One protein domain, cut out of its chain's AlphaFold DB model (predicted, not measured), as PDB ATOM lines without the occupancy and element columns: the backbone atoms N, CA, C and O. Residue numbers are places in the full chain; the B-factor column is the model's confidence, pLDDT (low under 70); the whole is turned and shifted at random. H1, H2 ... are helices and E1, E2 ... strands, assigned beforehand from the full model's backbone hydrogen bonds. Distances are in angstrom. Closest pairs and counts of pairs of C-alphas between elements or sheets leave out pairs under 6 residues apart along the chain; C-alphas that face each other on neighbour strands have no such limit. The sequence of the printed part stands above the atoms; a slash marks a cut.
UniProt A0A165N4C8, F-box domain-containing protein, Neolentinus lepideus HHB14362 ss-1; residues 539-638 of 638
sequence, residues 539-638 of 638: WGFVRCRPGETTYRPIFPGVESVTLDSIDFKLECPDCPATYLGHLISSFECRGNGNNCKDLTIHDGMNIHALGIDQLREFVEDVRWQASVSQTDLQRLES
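What this domain is: This is residues 539 to 638 of the 638 residues of the protein "F-box domain-containing protein" of Neolentinus lepideus HHB14362 ss-1 (UniProt A0A165N4C8). What is the main picture? Three parallel strands, E1, E3 and E4, make a small wall with H2 over one face along E4, and H1 sits next to H2 but is not on the sheet. At one end of the long axis residues 542 to 543 and 552 to 553 pair in a folded-back loop, and at the other end a tail with H3, residues 630 to 638, sticks out. What is it made of, and how large is it? The 100 printed residues run E1, E2, H1, E3, H2, E4, H3, three helices and four strands of a mixed class, with 43 residues in named elements, under half; the sheet's order is E1, E3, E4. It is only just compact, close to loose, with a radius of gyration of the C-alphas of 14.8 A and spans of 49 by 30 by 19 A.

Where its parts are: What comes first? Residues 539 to 559 hold no named element. E1 is residues 560 to 564, 13.3 A long, beginning at C-alpha 560 (126.111, 88.528, 87.131). What follows? E2 is residues 575 to 578, 8.1 A, and H1 residues 579 to 588, 14.2 A, beginning at C-alpha 579 (138.909, 83.905, 99.126). E3 is residues 598 to 602, 12.9 A, and H2 residues 609 to 615, 9.9 A. E4 is residues 621 to 625, 12.8 A, and H3 residues 630 to 636, 9.9 A, ending at C-alpha 636 (139.990, 57.894, 90.844).

How they stand to each other: How is the sheet joined? E1 and E3 are parallel at 7 degrees, with N 563 and O 600 2.8 A apart, within hydrogen-bond range. E3 and E4 are also parallel at 7 degrees, with N 601 and O 623 2.8 A apart, within that range. Where are the helices? H2 is on the sheet over E4, at a height of 9.8 A over the sheet, and at 28 degrees on the local plane it runs only just along the strands; the closest C-alphas of H2 and E4, Leu 615 and Val 622, are 7.1 A apart. E3, H2 and E4 form a strand-helix-strand unit, two parallel neighbour strands with a helix between, its crossover right-handed. H1 and H2 only just touch, with 3 pairs of C-alphas within 8 A, the closest Ile 584 and Leu 615 at 6.3 A, and run the same way at a shallow tilt of 34 degrees, only just short of steep. What of E2, H3 and the helix backbones? E2 pairs with no named strand and meets H1 only through their link, while H3 is apart from H1 and H2. In H1, H2 and H3 every O i to N i+4 pair is within hydrogen-bond range.

The domain as a whole: How far does it reach? The two C-alphas farthest apart, Gly 547 and Glu 637, are 50.6 A apart; without the free residues 630 to 638 the body spans 42 by 30 by 19 A. Are there cuts, long links or weak places? The printed part has no cut, and no link is long. The mean pLDDT of the printed part is 87.0, with residues 592 to 594 and 628 to 638 under 70.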
ATOM      1  N   TRP A 539     139.449  90.332  99.328       94.69
ATOM      2  CA  TRP A 539     138.328  90.334 100.282       94.69
ATOM      3  C   TRP A 539     136.955  90.136  99.604       94.69
ATOM      4  O   TRP A 539     135.914  90.374 100.219       94.69
ATOM      5  N   GLY A 540     136.924  89.695  98.342       95.06
ATOM      6  CA  GLY A 540     135.688  89.540  97.573       95.06
ATOM      7  C   GLY A 540     135.079  90.888  97.179       95.06
ATOM      8  O   GLY A 540     135.771  91.906  97.109       95.06
ATOM      9  N   PHE A 541     133.764  90.911  96.944       95.38
ATOM     10  CA  PHE A 541     133.041  92.102  96.471       95.38
ATOM     11  C   PHE A 541     132.626  93.080  97.583       95.38
ATOM     12  O   PHE A 541     131.677  93.852  97.406       95.38
ATOM     13  N   VAL A 542     133.330  93.053  98.718       93.81
ATOM     14  CA  VAL A 542     133.184  94.006  99.821       93.81
ATOM     15  C   VAL A 542     134.533  94.541 100.270       93.81
ATOM     16  O   VAL A 542     135.548  93.851 100.225       93.81
ATOM     17  N   ARG A 543     134.519  95.772 100.774       92.38
ATOM     18  CA  ARG A 543     135.638  96.395 101.467       92.38
ATOM     19  C   ARG A 543     135.302  96.573 102.940       92.38
ATOM     20  O   ARG A 543     134.200  97.003 103.281       92.38
ATOM     21  N   CYS A 544     136.276  96.313 103.800       88.06
ATOM     22  CA  CYS A 544     136.278  96.758 105.187       88.06
ATOM     23  C   CYS A 544     137.508  97.651 105.373       88.06
ATOM     24  O   CYS A 544     138.632  97.200 105.148       88.06
ATOM     25  N   ARG A 545     137.322  98.935 105.697       87.94
ATOM     26  CA  ARG A 545     138.458  99.844 105.927       87.94
ATOM     27  C   ARG A 545     139.038  99.584 107.329       87.94
ATOM     28  O   ARG A 545     138.272  99.236 108.226       87.94
ATOM     29  N   PRO A 546     140.352  99.759 107.569       85.44
ATOM     30  CA  PRO A 546     140.942  99.529 108.889       85.44
ATOM     31  C   PRO A 546     140.219 100.309 109.999       85.44
ATOM     32  O   PRO A 546     140.170 101.536 109.976       85.44
ATOM     33  N   GLY A 547     139.650  99.588 110.969       87.25
ATOM     34  CA  GLY A 547     138.869 100.159 112.074       87.25
ATOM     35  C   GLY A 547     137.366 100.336 111.811       87.25
ATOM     36  O   GLY A 547     136.639 100.656 112.751       87.25
ATOM     37  N   GLU A 548     136.871 100.096 110.594       88.88
ATOM     38  CA  GLU A 548     135.432  99.955 110.346       88.88
ATOM     39  C   GLU A 548     134.951  98.560 110.778       88.88
ATOM     40  O   GLU A 548     135.666  97.568 110.669       88.88
ATOM     41  N   THR A 549     133.719  98.474 111.284       86.00
ATOM     42  CA  THR A 549     133.031  97.202 111.582       86.00
ATOM     43  C   THR A 549     131.988  96.839 110.523       86.00
ATOM     44  O   THR A 549     131.383  95.771 110.585       86.00
ATOM     45  N   THR A 550     131.756  97.736 109.563       86.19
ATOM     46  CA  THR A 550     130.744  97.625 108.513       86.19
ATOM     47  C   THR A 550     131.402  97.371 107.167       86.19
ATOM     48  O   THR A 550     132.115  98.234 106.655       86.19
ATOM     49  N   TYR A 551     131.113  96.221 106.570       88.12
ATOM     50  CA  TYR A 551     131.482  95.932 105.189       88.12
ATOM     51  C   TYR A 551     130.678  96.809 104.223       88.12
ATOM     52  O   TYR A 551     129.480  97.026 104.418       88.12
ATOM     53  N   ARG A 552     131.330  97.295 103.165       90.81
ATOM     54  CA  ARG A 552     130.711  98.091 102.096       90.81
ATOM     55  C   ARG A 552     130.845  97.343 100.764       90.81
ATOM     56  O   ARG A 552     131.967  96.953 100.438       90.81
ATOM     57  N   PRO A 553     129.770  97.118  99.988       92.56
ATOM     58  CA  PRO A 553     129.881  96.496  98.669       92.56
ATOM     59  C   PRO A 553     130.528  97.464  97.669       92.56
ATOM     60  O   PRO A 553     130.139  98.628  97.614       92.56
ATOM     61  N   ILE A 554     131.475  96.978  96.860       94.19
ATOM     62  CA  ILE A 554     132.133  97.803  95.821       94.19
ATOM     63  C   ILE A 554     131.354  97.878  94.504       94.19
ATOM     64  O   ILE A 554     131.400  98.896  93.830       94.19
ATOM     65  N   PHE A 555     130.568  96.846  94.185       95.25
ATOM     66  CA  PHE A 555     129.680  96.814  93.016       95.25
ATOM     67  C   PHE A 555     128.235  96.612  93.489       95.25
ATOM     68  O   PHE A 555     127.758  95.471  93.504       95.25
ATOM     69  N   PRO A 556     127.542  97.648  93.998       93.62
ATOM     70  CA  PRO A 556     126.221  97.489  94.611       93.62
ATOM     71  C   PRO A 556     125.168  96.938  93.633       93.62
ATOM     72  O   PRO A 556     124.286  96.197  94.068       93.62
ATOM     73  N   GLY A 557     125.303  97.245  92.338       93.38
ATOM     74  CA  GLY A 557     124.419  96.793  91.261       93.38
ATOM     75  C   GLY A 557     124.730  95.426  90.638       93.38
ATOM     76  O   GLY A 557     123.988  95.032  89.752       93.38
ATOM     77  N   VAL A 558     125.776  94.699  91.069       96.31
ATOM     78  CA  VAL A 558     126.185  93.469  90.358       96.31
ATOM     79  C   VAL A 558     125.079  92.407  90.357       96.31
ATOM     80  O   VAL A 558     124.614  91.975  91.416       96.31
ATOM     81  N   GLU A 559     124.695  91.986  89.153       96.00
ATOM     82  CA  GLU A 559     123.691  90.959  88.881       96.00
ATOM     83  C   GLU A 559     124.313  89.637  88.421       96.00
ATOM     84  O   GLU A 559     123.772  88.573  88.724       96.00
ATOM     85  N   SER A 560     125.445  89.693  87.715       96.81
ATOM     86  CA  SER A 560     126.111  88.528  87.131       96.81
ATOM     87  C   SER A 560     127.599  88.514  87.461       96.81
ATOM     88  O   SER A 560     128.310  89.504  87.274       96.81
ATOM     89  N   VAL A 561     128.091  87.375  87.947       97.38
ATOM     90  CA  VAL A 561     129.503  87.160  88.271       97.38
ATOM     91  C   VAL A 561     130.022  85.914  87.558       97.38
ATOM     92  O   VAL A 561     129.478  84.823  87.713       97.38
ATOM     93  N   THR A 562     131.128  86.054  86.829       98.00
ATOM     94  CA  THR A 562     131.897  84.940  86.259       98.00
ATOM     95  C   THR A 562     133.272  84.881  86.919       98.00
ATOM     96  O   THR A 562     134.027  85.852  86.896       98.00
ATOM     97  N   LEU A 563     133.608  83.731  87.497       97.75
ATOM     98  CA  LEU A 563     134.911  83.427  88.086       97.75
ATOM     99  C   LEU A 563     135.543  82.278  87.297       97.75
ATOM    100  O   LEU A 563     135.042  81.158  87.341       97.75
ATOM    101  N   ASP A 564     136.630  82.546  86.581       97.88
ATOM    102  CA  ASP A 564     137.316  81.565  85.736       97.88
ATOM    103  C   ASP A 564     138.735  81.302  86.258       97.88
ATOM    104  O   ASP A 564     139.503  82.236  86.489       97.88
ATOM    105  N   SER A 565     139.093  80.032  86.459       96.75
ATOM    106  CA  SER A 565     140.449  79.599  86.831       96.75
ATOM    107  C   SER A 565     140.960  80.183  88.167       96.75
ATOM    108  O   SER A 565     142.164  80.282  88.404       96.75
ATOM    109  N   ILE A 566     140.044  80.581  89.057       97.12
ATOM    110  CA  ILE A 566     140.336  81.226  90.348       97.12
ATOM    111  C   ILE A 566     140.835  80.216  91.390       97.12
ATOM    112  O   ILE A 566     140.234  79.154  91.556       97.12
ATOM    113  N   ASP A 567     141.867  80.568  92.168       96.38
ATOM    114  CA  ASP A 567     142.233  79.823  93.383       96.38
ATOM    115  C   ASP A 567     141.434  80.296  94.603       96.38
ATOM    116  O   ASP A 567     141.728  81.322  95.221       96.38
ATOM    117  N   PHE A 568     140.439  79.503  95.001       96.25
ATOM    118  CA  PHE A 568     139.592  79.791  96.158       96.25
ATOM    119  C   PHE A 568     140.299  79.617  97.511       96.25
ATOM    120  O   PHE A 568     139.736  80.023  98.530       96.25
ATOM    121  N   LYS A 569     141.519  79.058  97.541       94.56
ATOM    122  CA  LYS A 569     142.407  79.023  98.718       94.56
ATOM    123  C   LYS A 569     143.399  80.181  98.776       94.56
ATOM    124  O   LYS A 569     144.211  80.186  99.696       94.56
ATOM    125  N   LEU A 570     143.342  81.150  97.857       91.88
ATOM    126  CA  LEU A 570     144.188  82.336  97.955       91.88
ATOM    127  C   LEU A 570     144.014  82.981  99.340       91.88
ATOM    128  O   LEU A 570     142.919  83.423  99.696       91.88
ATOM    129  N   GLU A 571     145.099  82.993 100.111       85.94
ATOM    130  CA  GLU A 571     145.154  83.629 101.422       85.94
ATOM    131  C   GLU A 571     145.225  85.147 101.241       85.94
ATOM    132  O   GLU A 571     146.004  85.669 100.434       85.94
ATOM    133  N   CYS A 572     144.406  85.863 102.004       84.19
ATOM    134  CA  CYS A 572     144.532  87.304 102.118       84.19
ATOM    135  C   CYS A 572     145.806  87.648 102.923       84.19
ATOM    136  O   CYS A 572     146.027  87.038 103.970       84.19
ATOM    137  N   PRO A 573     146.613  88.654 102.519       80.94
ATOM    138  CA  PRO A 573     147.784  89.087 103.291       80.94
ATOM    139  C   PRO A 573     147.491  89.426 104.763       80.94
ATOM    140  O   PRO A 573     148.337  89.197 105.624       80.94
ATOM    141  N   ASP A 574     146.288  89.939 105.042       84.62
ATOM    142  CA  ASP A 574     145.885  90.480 106.345       84.62
ATOM    143  C   ASP A 574     144.844  89.612 107.081       84.62
ATOM    144  O   ASP A 574     144.430  89.949 108.193       84.62
ATOM    145  N   CYS A 575     144.377  88.507 106.483       84.31
ATOM    146  CA  CYS A 575     143.307  87.681 107.047       84.31
ATOM    147  C   CYS A 575     143.513  86.184 106.750       84.31
ATOM    148  O   CYS A 575     143.692  85.820 105.592       84.31
ATOM    149  N   PRO A 576     143.398  85.280 107.746       88.94
ATOM    150  CA  PRO A 576     143.490  83.833 107.526       88.94
ATOM    151  C   PRO A 576     142.252  83.230 106.835       88.94
ATOM    152  O   PRO A 576     142.165  82.011 106.685       88.94
ATOM    153  N   ALA A 577     141.258  84.046 106.469       89.50
ATOM    154  CA  ALA A 577     140.125  83.594 105.678       89.50
ATOM    155  C   ALA A 577     140.553  83.352 104.223       89.50
ATOM    156  O   ALA A 577     141.353  84.090 103.648       89.50
ATOM    157  N   THR A 578     139.997  82.305 103.622       94.12
ATOM    158  CA  THR A 578     140.188  82.019 102.200       94.12
ATOM    159  C   THR A 578     139.349  82.967 101.346       94.12
ATOM    160  O   THR A 578     138.322  83.479 101.804       94.12
ATOM    161  N   TYR A 579     139.721  83.138 100.074       95.12
ATOM    162  CA  TYR A 579     138.909  83.905  99.126       95.12
ATOM    163  C   TYR A 579     137.440  83.438  99.079       95.12
ATOM    164  O   TYR A 579     136.541  84.272  99.035       95.12
ATOM    165  N   LEU A 580     137.167  82.128  99.181       95.94
ATOM    166  CA  LEU A 580     135.790  81.613  99.277       95.94
ATOM    167  C   LEU A 580     135.022  82.179 100.485       95.94
ATOM    168  O   LEU A 580     133.868  82.573 100.337       95.94
ATOM    169  N   GLY A 581     135.645  82.227 101.667       94.62
ATOM    170  CA  GLY A 581     135.012  82.783 102.866       94.62
ATOM    171  C   GLY A 581     134.718  84.275 102.709       94.62
ATOM    172  O   GLY A 581     133.618  84.726 103.010       94.62
ATOM    173  N   HIS A 582     135.669  85.025 102.150       93.62
ATOM    174  CA  HIS A 582     135.477  86.436 101.821       93.62
ATOM    175  C   HIS A 582     134.376  86.667 100.773       93.62
ATOM    176  O   HIS A 582     133.570  87.582 100.927       93.62
ATOM    177  N   LEU A 583     134.293  85.823  99.741       95.25
ATOM    178  CA  LEU A 583     133.243  85.875  98.724       95.25
ATOM    179  C   LEU A 583     131.855  85.620  99.333       95.25
ATOM    180  O   LEU A 583     130.942  86.406  99.078       95.25
ATOM    181  N   ILE A 584     131.710  84.592 100.177       94.25
ATOM    182  CA  ILE A 584     130.468  84.304 100.915       94.25
ATOM    183  C   ILE A 584     130.070  85.515 101.766       94.25
ATOM    184  O   ILE A 584     128.978  86.052 101.582       94.25
ATOM    185  N   SER A 585     130.980  86.038 102.596       91.00
ATOM    186  CA  SER A 585     130.691  87.231 103.398       91.00
ATOM    187  C   SER A 585     130.392  88.476 102.557       91.00
ATOM    188  O   SER A 585     129.624  89.336 102.988       91.00
ATOM    189  N   SER A 586     130.918  88.569 101.332       92.00
ATOM    190  CA  SER A 586     130.584  89.657 100.407       92.00
ATOM    191  C   SER A 586     129.141  89.603  99.895       92.00
ATOM    192  O   SER A 586     128.560  90.655  99.613       92.00
ATOM    193  N   PHE A 587     128.547  88.406  99.821       92.12
ATOM    194  CA  PHE A 587     127.130  88.221  99.521       92.12
ATOM    195  C   PHE A 587     126.259  88.365 100.780       92.12
ATOM    196  O   PHE A 587     125.282  89.109 100.735       92.12
ATOM    197  N   GLU A 588     126.661  87.795 101.925       91.00
ATOM    198  CA  GLU A 588     125.988  87.992 103.228       91.00
ATOM    199  C   GLU A 588     125.776  89.484 103.545       91.00
ATOM    200  O   GLU A 588     124.685  89.906 103.934       91.00
ATOM    201  N   CYS A 589     126.806  90.310 103.331       86.94
ATOM    202  CA  CYS A 589     126.775  91.742 103.645       86.94
ATOM    203  C   CYS A 589     125.855  92.573 102.736       86.94
ATOM    204  O   CYS A 589     125.530  93.708 103.086       86.94
ATOM    205  N   ARG A 590     125.415  92.036 101.590       83.44
ATOM    206  CA  ARG A 590     124.401  92.675 100.728       83.44
ATOM    207  C   ARG A 590     122.977  92.452 101.259       83.44
ATOM    208  O   ARG A 590     122.059  93.160 100.852       83.44
ATOM    209  N   GLY A 591     122.816  91.538 102.221       71.50
ATOM    210  CA  GLY A 591     121.541  91.137 102.805       71.50
ATOM    211  C   GLY A 591     120.724  90.237 101.877       71.50
ATOM    212  O   GLY A 591     121.034  90.084 100.701       71.50
ATOM    213  N   ASN A 592     119.628  89.674 102.396       52.44
ATOM    214  CA  ASN A 592     118.746  88.737 101.676       52.44
ATOM    215  C   ASN A 592     117.909  89.393 100.544       52.44
ATOM    216  O   ASN A 592     116.810  88.935 100.236       52.44
ATOM    217  N   GLY A 593     118.375  90.509  99.979       48.47
ATOM    218  CA  GLY A 593     117.856  91.108  98.754       48.47
ATOM    219  C   GLY A 593     118.751  90.701  97.589       48.47
ATOM    220  O   GLY A 593     119.809  91.296  97.400       48.47
ATOM    221  N   ASN A 594     118.331  89.674  96.848       57.88
ATOM    222  CA  ASN A 594     119.070  89.047  95.748       57.88
ATOM    223  C   ASN A 594     119.426  90.040  94.619       57.88
ATOM    224  O   ASN A 594     118.707  90.125  93.625       57.88
ATOM    225  N   ASN A 595     120.537  90.770  94.742       75.50
ATOM    226  CA  ASN A 595     121.076  91.537  93.615       75.50
ATOM    227  C   ASN A 595     121.830  90.610  92.647       75.50
ATOM    228  O   ASN A 595     121.554  90.635  91.456       75.50
ATOM    229  N   CYS A 596     122.706  89.736  93.163       89.44
ATOM    230  CA  CYS A 596     123.413  88.741  92.353       89.44
ATOM    231  C   CYS A 596     122.467  87.583  91.990       89.44
ATOM    232  O   CYS A 596     122.028  86.834  92.867       89.44
ATOM    233  N   LYS A 597     122.151  87.455  90.701       94.44
ATOM    234  CA  LYS A 597     121.264  86.432  90.129       94.44
ATOM    235  C   LYS A 597     122.068  85.237  89.639       94.44
ATOM    236  O   LYS A 597     121.765  84.108  90.011       94.44
ATOM    237  N   ASP A 598     123.114  85.495  88.856       96.81
ATOM    238  CA  ASP A 598     123.944  84.475  88.217       96.81
ATOM    239  C   ASP A 598     125.368  84.487  88.803       96.81
ATOM    240  O   ASP A 598     126.073  85.496  88.746       96.81
ATOM    241  N   LEU A 599     125.839  83.342  89.304       96.69
ATOM    242  CA  LEU A 599     127.253  83.101  89.614       96.69
ATOM    243  C   LEU A 599     127.743  81.893  88.819       96.69
ATOM    244  O   LEU A 599     127.383  80.751  89.106       96.69
ATOM    245  N   THR A 600     128.607  82.139  87.840       97.62
ATOM    246  CA  THR A 600     129.245  81.089  87.044       97.62
ATOM    247  C   THR A 600     130.697  80.905  87.472       97.62
ATOM    248  O   THR A 600     131.473  81.856  87.496       97.62
ATOM    249  N   ILE A 601     131.075  79.673  87.809       97.19
ATOM    250  CA  ILE A 601     132.435  79.292  88.196       97.19
ATOM    251  C   ILE A 601     132.962  78.280  87.177       97.19
ATOM    252  O   ILE A 601     132.498  77.136  87.141       97.19
ATOM    253  N   HIS A 602     133.940  78.700  86.379       97.12
ATOM    254  CA  HIS A 602     134.710  77.856  85.466       97.12
ATOM    255  C   HIS A 602     136.068  77.541  86.094       97.12
ATOM    256  O   HIS A 602     136.694  78.413  86.688       97.12
ATOM    257  N   ASP A 603     136.519  76.290  85.993       94.75
ATOM    258  CA  ASP A 603     137.898  75.873  86.302       94.75
ATOM    259  C   ASP A 603     138.442  76.296  87.686       94.75
ATOM    260  O   ASP A 603     139.646  76.380  87.919       94.75
ATOM    261  N   GLY A 604     137.532  76.519  88.643       95.12
ATOM    262  CA  GLY A 604     137.854  76.968  89.995       95.12
ATOM    263  C   GLY A 604     138.727  75.963  90.747       95.12
ATOM    264  O   GLY A 604     138.314  74.834  91.020       95.12
ATOM    265  N   MET A 605     139.922  76.396  91.141       94.75
ATOM    266  CA  MET A 605     140.855  75.613  91.941       94.75
ATOM    267  C   MET A 605     140.489  75.680  93.425       94.75
ATOM    268  O   MET A 605     140.050  76.708  93.938       94.75
ATOM    269  N   ASN A 606     140.719  74.577  94.142       94.38
ATOM    270  CA  ASN A 606     140.539  74.472  95.595       94.38
ATOM    271  C   ASN A 606     139.119  74.752  96.141       94.38
ATOM    272  O   ASN A 606     138.954  74.823  97.361       94.38
ATOM    273  N   ILE A 607     138.101  74.842  95.282       94.81
ATOM    274  CA  ILE A 607     136.695  74.885  95.692       94.81
ATOM    275  C   ILE A 607     136.128  73.467  95.855       94.81
ATOM    276  O   ILE A 607     136.489  72.534  95.138       94.81
ATOM    277  N   HIS A 608     135.244  73.294  96.836       93.62
ATOM    278  CA  HIS A 608     134.604  72.020  97.157       93.62
ATOM    279  C   HIS A 608     133.083  72.163  97.070       93.62
ATOM    280  O   HIS A 608     132.562  73.260  97.259       93.62
ATOM    281  N   ALA A 609     132.365  71.054  96.855       94.62
ATOM    282  CA  ALA A 609     130.903  71.055  96.712       94.62
ATOM    283  C   ALA A 609     130.180  71.772  97.870       94.62
ATOM    284  O   ALA A 609     129.296  72.579  97.616       94.62
ATOM    285  N   LEU A 610     130.642  71.589  99.115       94.94
ATOM    286  CA  LEU A 610     130.115  72.304 100.287       94.94
ATOM    287  C   LEU A 610     130.181  73.837 100.135       94.94
ATOM    288  O   LEU A 610     129.248  74.525 100.523       94.94
ATOM    289  N   GLY A 611     131.253  74.368  99.542       94.81
ATOM    290  CA  GLY A 611     131.398  75.802  99.279       94.81
ATOM    291  C   GLY A 611     130.460  76.313  98.185       94.81
ATOM    292  O   GLY A 611     129.972  77.435  98.266       94.81
ATOM    293  N   ILE A 612     130.162  75.477  97.188       96.56
ATOM    294  CA  ILE A 612     129.149  75.769  96.163       96.56
ATOM    295  C   ILE A 612     127.746  75.766  96.775       96.56
ATOM    296  O   ILE A 612     126.941  76.636  96.458       96.56
ATOM    297  N   ASP A 613     127.460  74.824  97.676       95.81
ATOM    298  CA  ASP A 613     126.183  74.768  98.386       95.81
ATOM    299  C   ASP A 613     125.997  75.977  99.316       95.81
ATOM    300  O   ASP A 613     124.910  76.541  99.341       95.81
ATOM    301  N   GLN A 614     127.060  76.463  99.972       95.31
ATOM    302  CA  GLN A 614     127.030  77.733 100.712       95.31
ATOM    303  C   GLN A 614     126.759  78.944  99.802       95.31
ATOM    304  O   GLN A 614     125.976  79.814 100.160       95.31
ATOM    305  N   LEU A 615     127.357  79.009  98.607       94.94
ATOM    306  CA  LEU A 615     127.096  80.105  97.659       94.94
ATOM    307  C   LEU A 615     125.636  80.117  97.158       94.94
ATOM    308  O   LEU A 615     125.080  81.189  96.927       94.94
ATOM    309  N   ARG A 616     124.991  78.946  97.054       95.31
ATOM    310  CA  ARG A 616     123.561  78.802  96.706       95.31
ATOM    311  C   ARG A 616     122.599  79.315  97.779       95.31
ATOM    312  O   ARG A 616     121.419  79.477  97.490       95.31
ATOM    313  N   GLU A 617     123.069  79.577  98.998       94.12
ATOM    314  CA  GLU A 617     122.252  80.238 100.025       94.12
ATOM    315  C   GLU A 617     122.073  81.743  99.739       94.12
ATOM    316  O   GLU A 617     121.144  82.353 100.268       94.12
ATOM    317  N   PHE A 618     122.916  82.330  98.872       92.94
ATOM    318  CA  PHE A 618     122.961  83.777  98.608       92.94
ATOM    319  C   PHE A 618     122.798  84.189  97.135       92.94
ATOM    320  O   PHE A 618     122.549  85.365  96.871       92.94
ATOM    321  N   VAL A 619     122.946  83.264  96.180       93.69
ATOM    322  CA  VAL A 619     122.825  83.523  94.732       93.69
ATOM    323  C   VAL A 619     121.813  82.564  94.105       93.69
ATOM    324  O   VAL A 619     121.815  81.374  94.417       93.69
ATOM    325  N   GLU A 620     120.951  83.081  93.223       93.62
ATOM    326  CA  GLU A 620     119.807  82.345  92.658       93.62
ATOM    327  C   GLU A 620     120.223  81.193  91.722       93.62
ATOM    328  O   GLU A 620     119.741  80.070  91.889       93.62
ATOM    329  N   ASP A 621     121.146  81.431  90.785       95.75
ATOM    330  CA  ASP A 621     121.710  80.408  89.896       95.75
ATOM    331  C   ASP A 621     123.240  80.321  90.044       95.75
ATOM    332  O   ASP A 621     123.997  81.130  89.504       95.75
ATOM    333  N   VAL A 622     123.702  79.305  90.783       96.56
ATOM    334  CA  VAL A 622     125.131  78.977  90.915       96.56
ATOM    335  C   VAL A 622     125.501  77.831  89.975       96.56
ATOM    336  O   VAL A 622     125.277  76.646  90.272       96.56
ATOM    337  N   ARG A 623     126.145  78.186  88.862       97.31
ATOM    338  CA  ARG A 623     126.641  77.263  87.836       97.31
ATOM    339  C   ARG A 623     128.116  76.967  88.072       97.31
ATOM    340  O   ARG A 623     128.967  77.819  87.860       97.31
ATOM    341  N   TRP A 624     128.437  75.735  88.457       95.81
ATOM    342  CA  TRP A 624     129.822  75.286  88.613       95.81
ATOM    343  C   TRP A 624     130.192  74.290  87.517       95.81
ATOM    344  O   TRP A 624     129.638  73.191  87.447       95.81
ATOM    345  N   GLN A 625     131.141  74.677  86.670       94.31
ATOM    346  CA  GLN A 625     131.789  73.801  85.705       94.31
ATOM    347  C   GLN A 625     133.158  73.416  86.260       94.31
ATOM    348  O   GLN A 625     134.150  74.114  86.064       94.31
ATOM    349  N   ALA A 626     133.203  72.297  86.979       80.38
ATOM    350  CA  ALA A 626     134.469  71.693  87.352       80.38
ATOM    351  C   ALA A 626     135.154  71.148  86.089       80.38
ATOM    352  O   ALA A 626     134.685  70.158  85.516       80.38
ATOM    353  N   SER A 627     136.290  71.726  85.686       73.50
ATOM    354  CA  SER A 627     137.270  70.931  84.951       73.50
ATOM    355  C   SER A 627     137.641  69.756  85.835       73.50
ATOM    356  O   SER A 627     138.083  69.903  86.976       73.50
ATOM    357  N   VAL A 628     137.441  68.556  85.304       61.16
ATOM    358  CA  VAL A 628     137.939  67.357  85.955       61.16
ATOM    359  C   VAL A 628     139.458  67.420  85.851       61.16
ATOM    360  O   VAL A 628     140.018  67.145  84.786       61.16
ATOM    361  N   SER A 629     140.126  67.843  86.928       57.22
ATOM    362  CA  SER A 629     141.583  67.937  86.929       57.22
ATOM    363  C   SER A 629     142.151  66.555  86.588       57.22
ATOM    364  O   SER A 629     141.685  65.536  87.109       57.22
ATOM    365  N   GLN A 630     143.149  66.484  85.697       52.25
ATOM    366  CA  GLN A 630     143.769  65.195  85.347       52.25
ATOM    367  C   GLN A 630     144.295  64.460  86.591       52.25
ATOM    368  O   GLN A 630     144.310  63.234  86.622       52.25
ATOM    369  N   THR A 631     144.662  65.207  87.635       53.97
ATOM    370  CA  THR A 631     145.048  64.711  88.960       53.97
ATOM    371  C   THR A 631     143.928  63.984  89.702       53.97
ATOM    372  O   THR A 631     144.201  62.995  90.378       53.97
ATOM    373  N   ASP A 632     142.682  64.448  89.598       57.34
ATOM    374  CA  ASP A 632     141.540  63.812  90.266       57.34
ATOM    375  C   ASP A 632     141.041  62.593  89.483       57.34
ATOM    376  O   ASP A 632     140.655  61.601  90.096       57.34
ATOM    377  N   LEU A 633     141.170  62.596  88.149       52.56
ATOM    378  CA  LEU A 633     141.052  61.370  87.347       52.56
ATOM    379  C   LEU A 633     142.114  60.342  87.748       52.56
ATOM    380  O   LEU A 633     141.767  59.209  88.062       52.56
ATOM    381  N   GLN A 634     143.384  60.741  87.852       51.75
ATOM    382  CA  GLN A 634     144.460  59.839  88.283       51.75
ATOM    383  C   GLN A 634     144.288  59.318  89.718       51.75
ATOM    384  O   GLN A 634     144.747  58.218  90.007       51.75
ATOM    385  N   ARG A 635     143.616  60.066  90.605       56.16
ATOM    386  CA  ARG A 635     143.250  59.615  91.964       56.16
ATOM    387  C   ARG A 635     141.984  58.760  92.030       56.16
ATOM    388  O   ARG A 635     141.768  58.105  93.043       56.16
ATOM    389  N   LEU A 636     141.140  58.792  91.002       52.53
ATOM    390  CA  LEU A 636     139.990  57.894  90.844       52.53
ATOM    391  C   LEU A 636     140.364  56.605  90.090       52.53
ATOM    392  O   LEU A 636     139.669  55.601  90.219       52.53
ATOM    393  N   GLU A 637     141.462  56.627  89.332       55.00
ATOM    394  CA  GLU A 637     142.073  55.462  88.675       55.00
ATOM    395  C   GLU A 637     143.078  54.700  89.572       55.00
ATOM    396  O   GLU A 637     143.529  53.620  89.182       55.00
ATOM    397  N   SER A 638     143.416  55.233  90.760       57.69
ATOM    398  CA  SER A 638     144.348  54.649  91.749       57.69
ATOM    399  C   SER A 638     143.659  54.113  93.005       57.69
ATOM    400  O   SER A 638     143.928  52.948  93.366       57.69
TER     401      SER A 638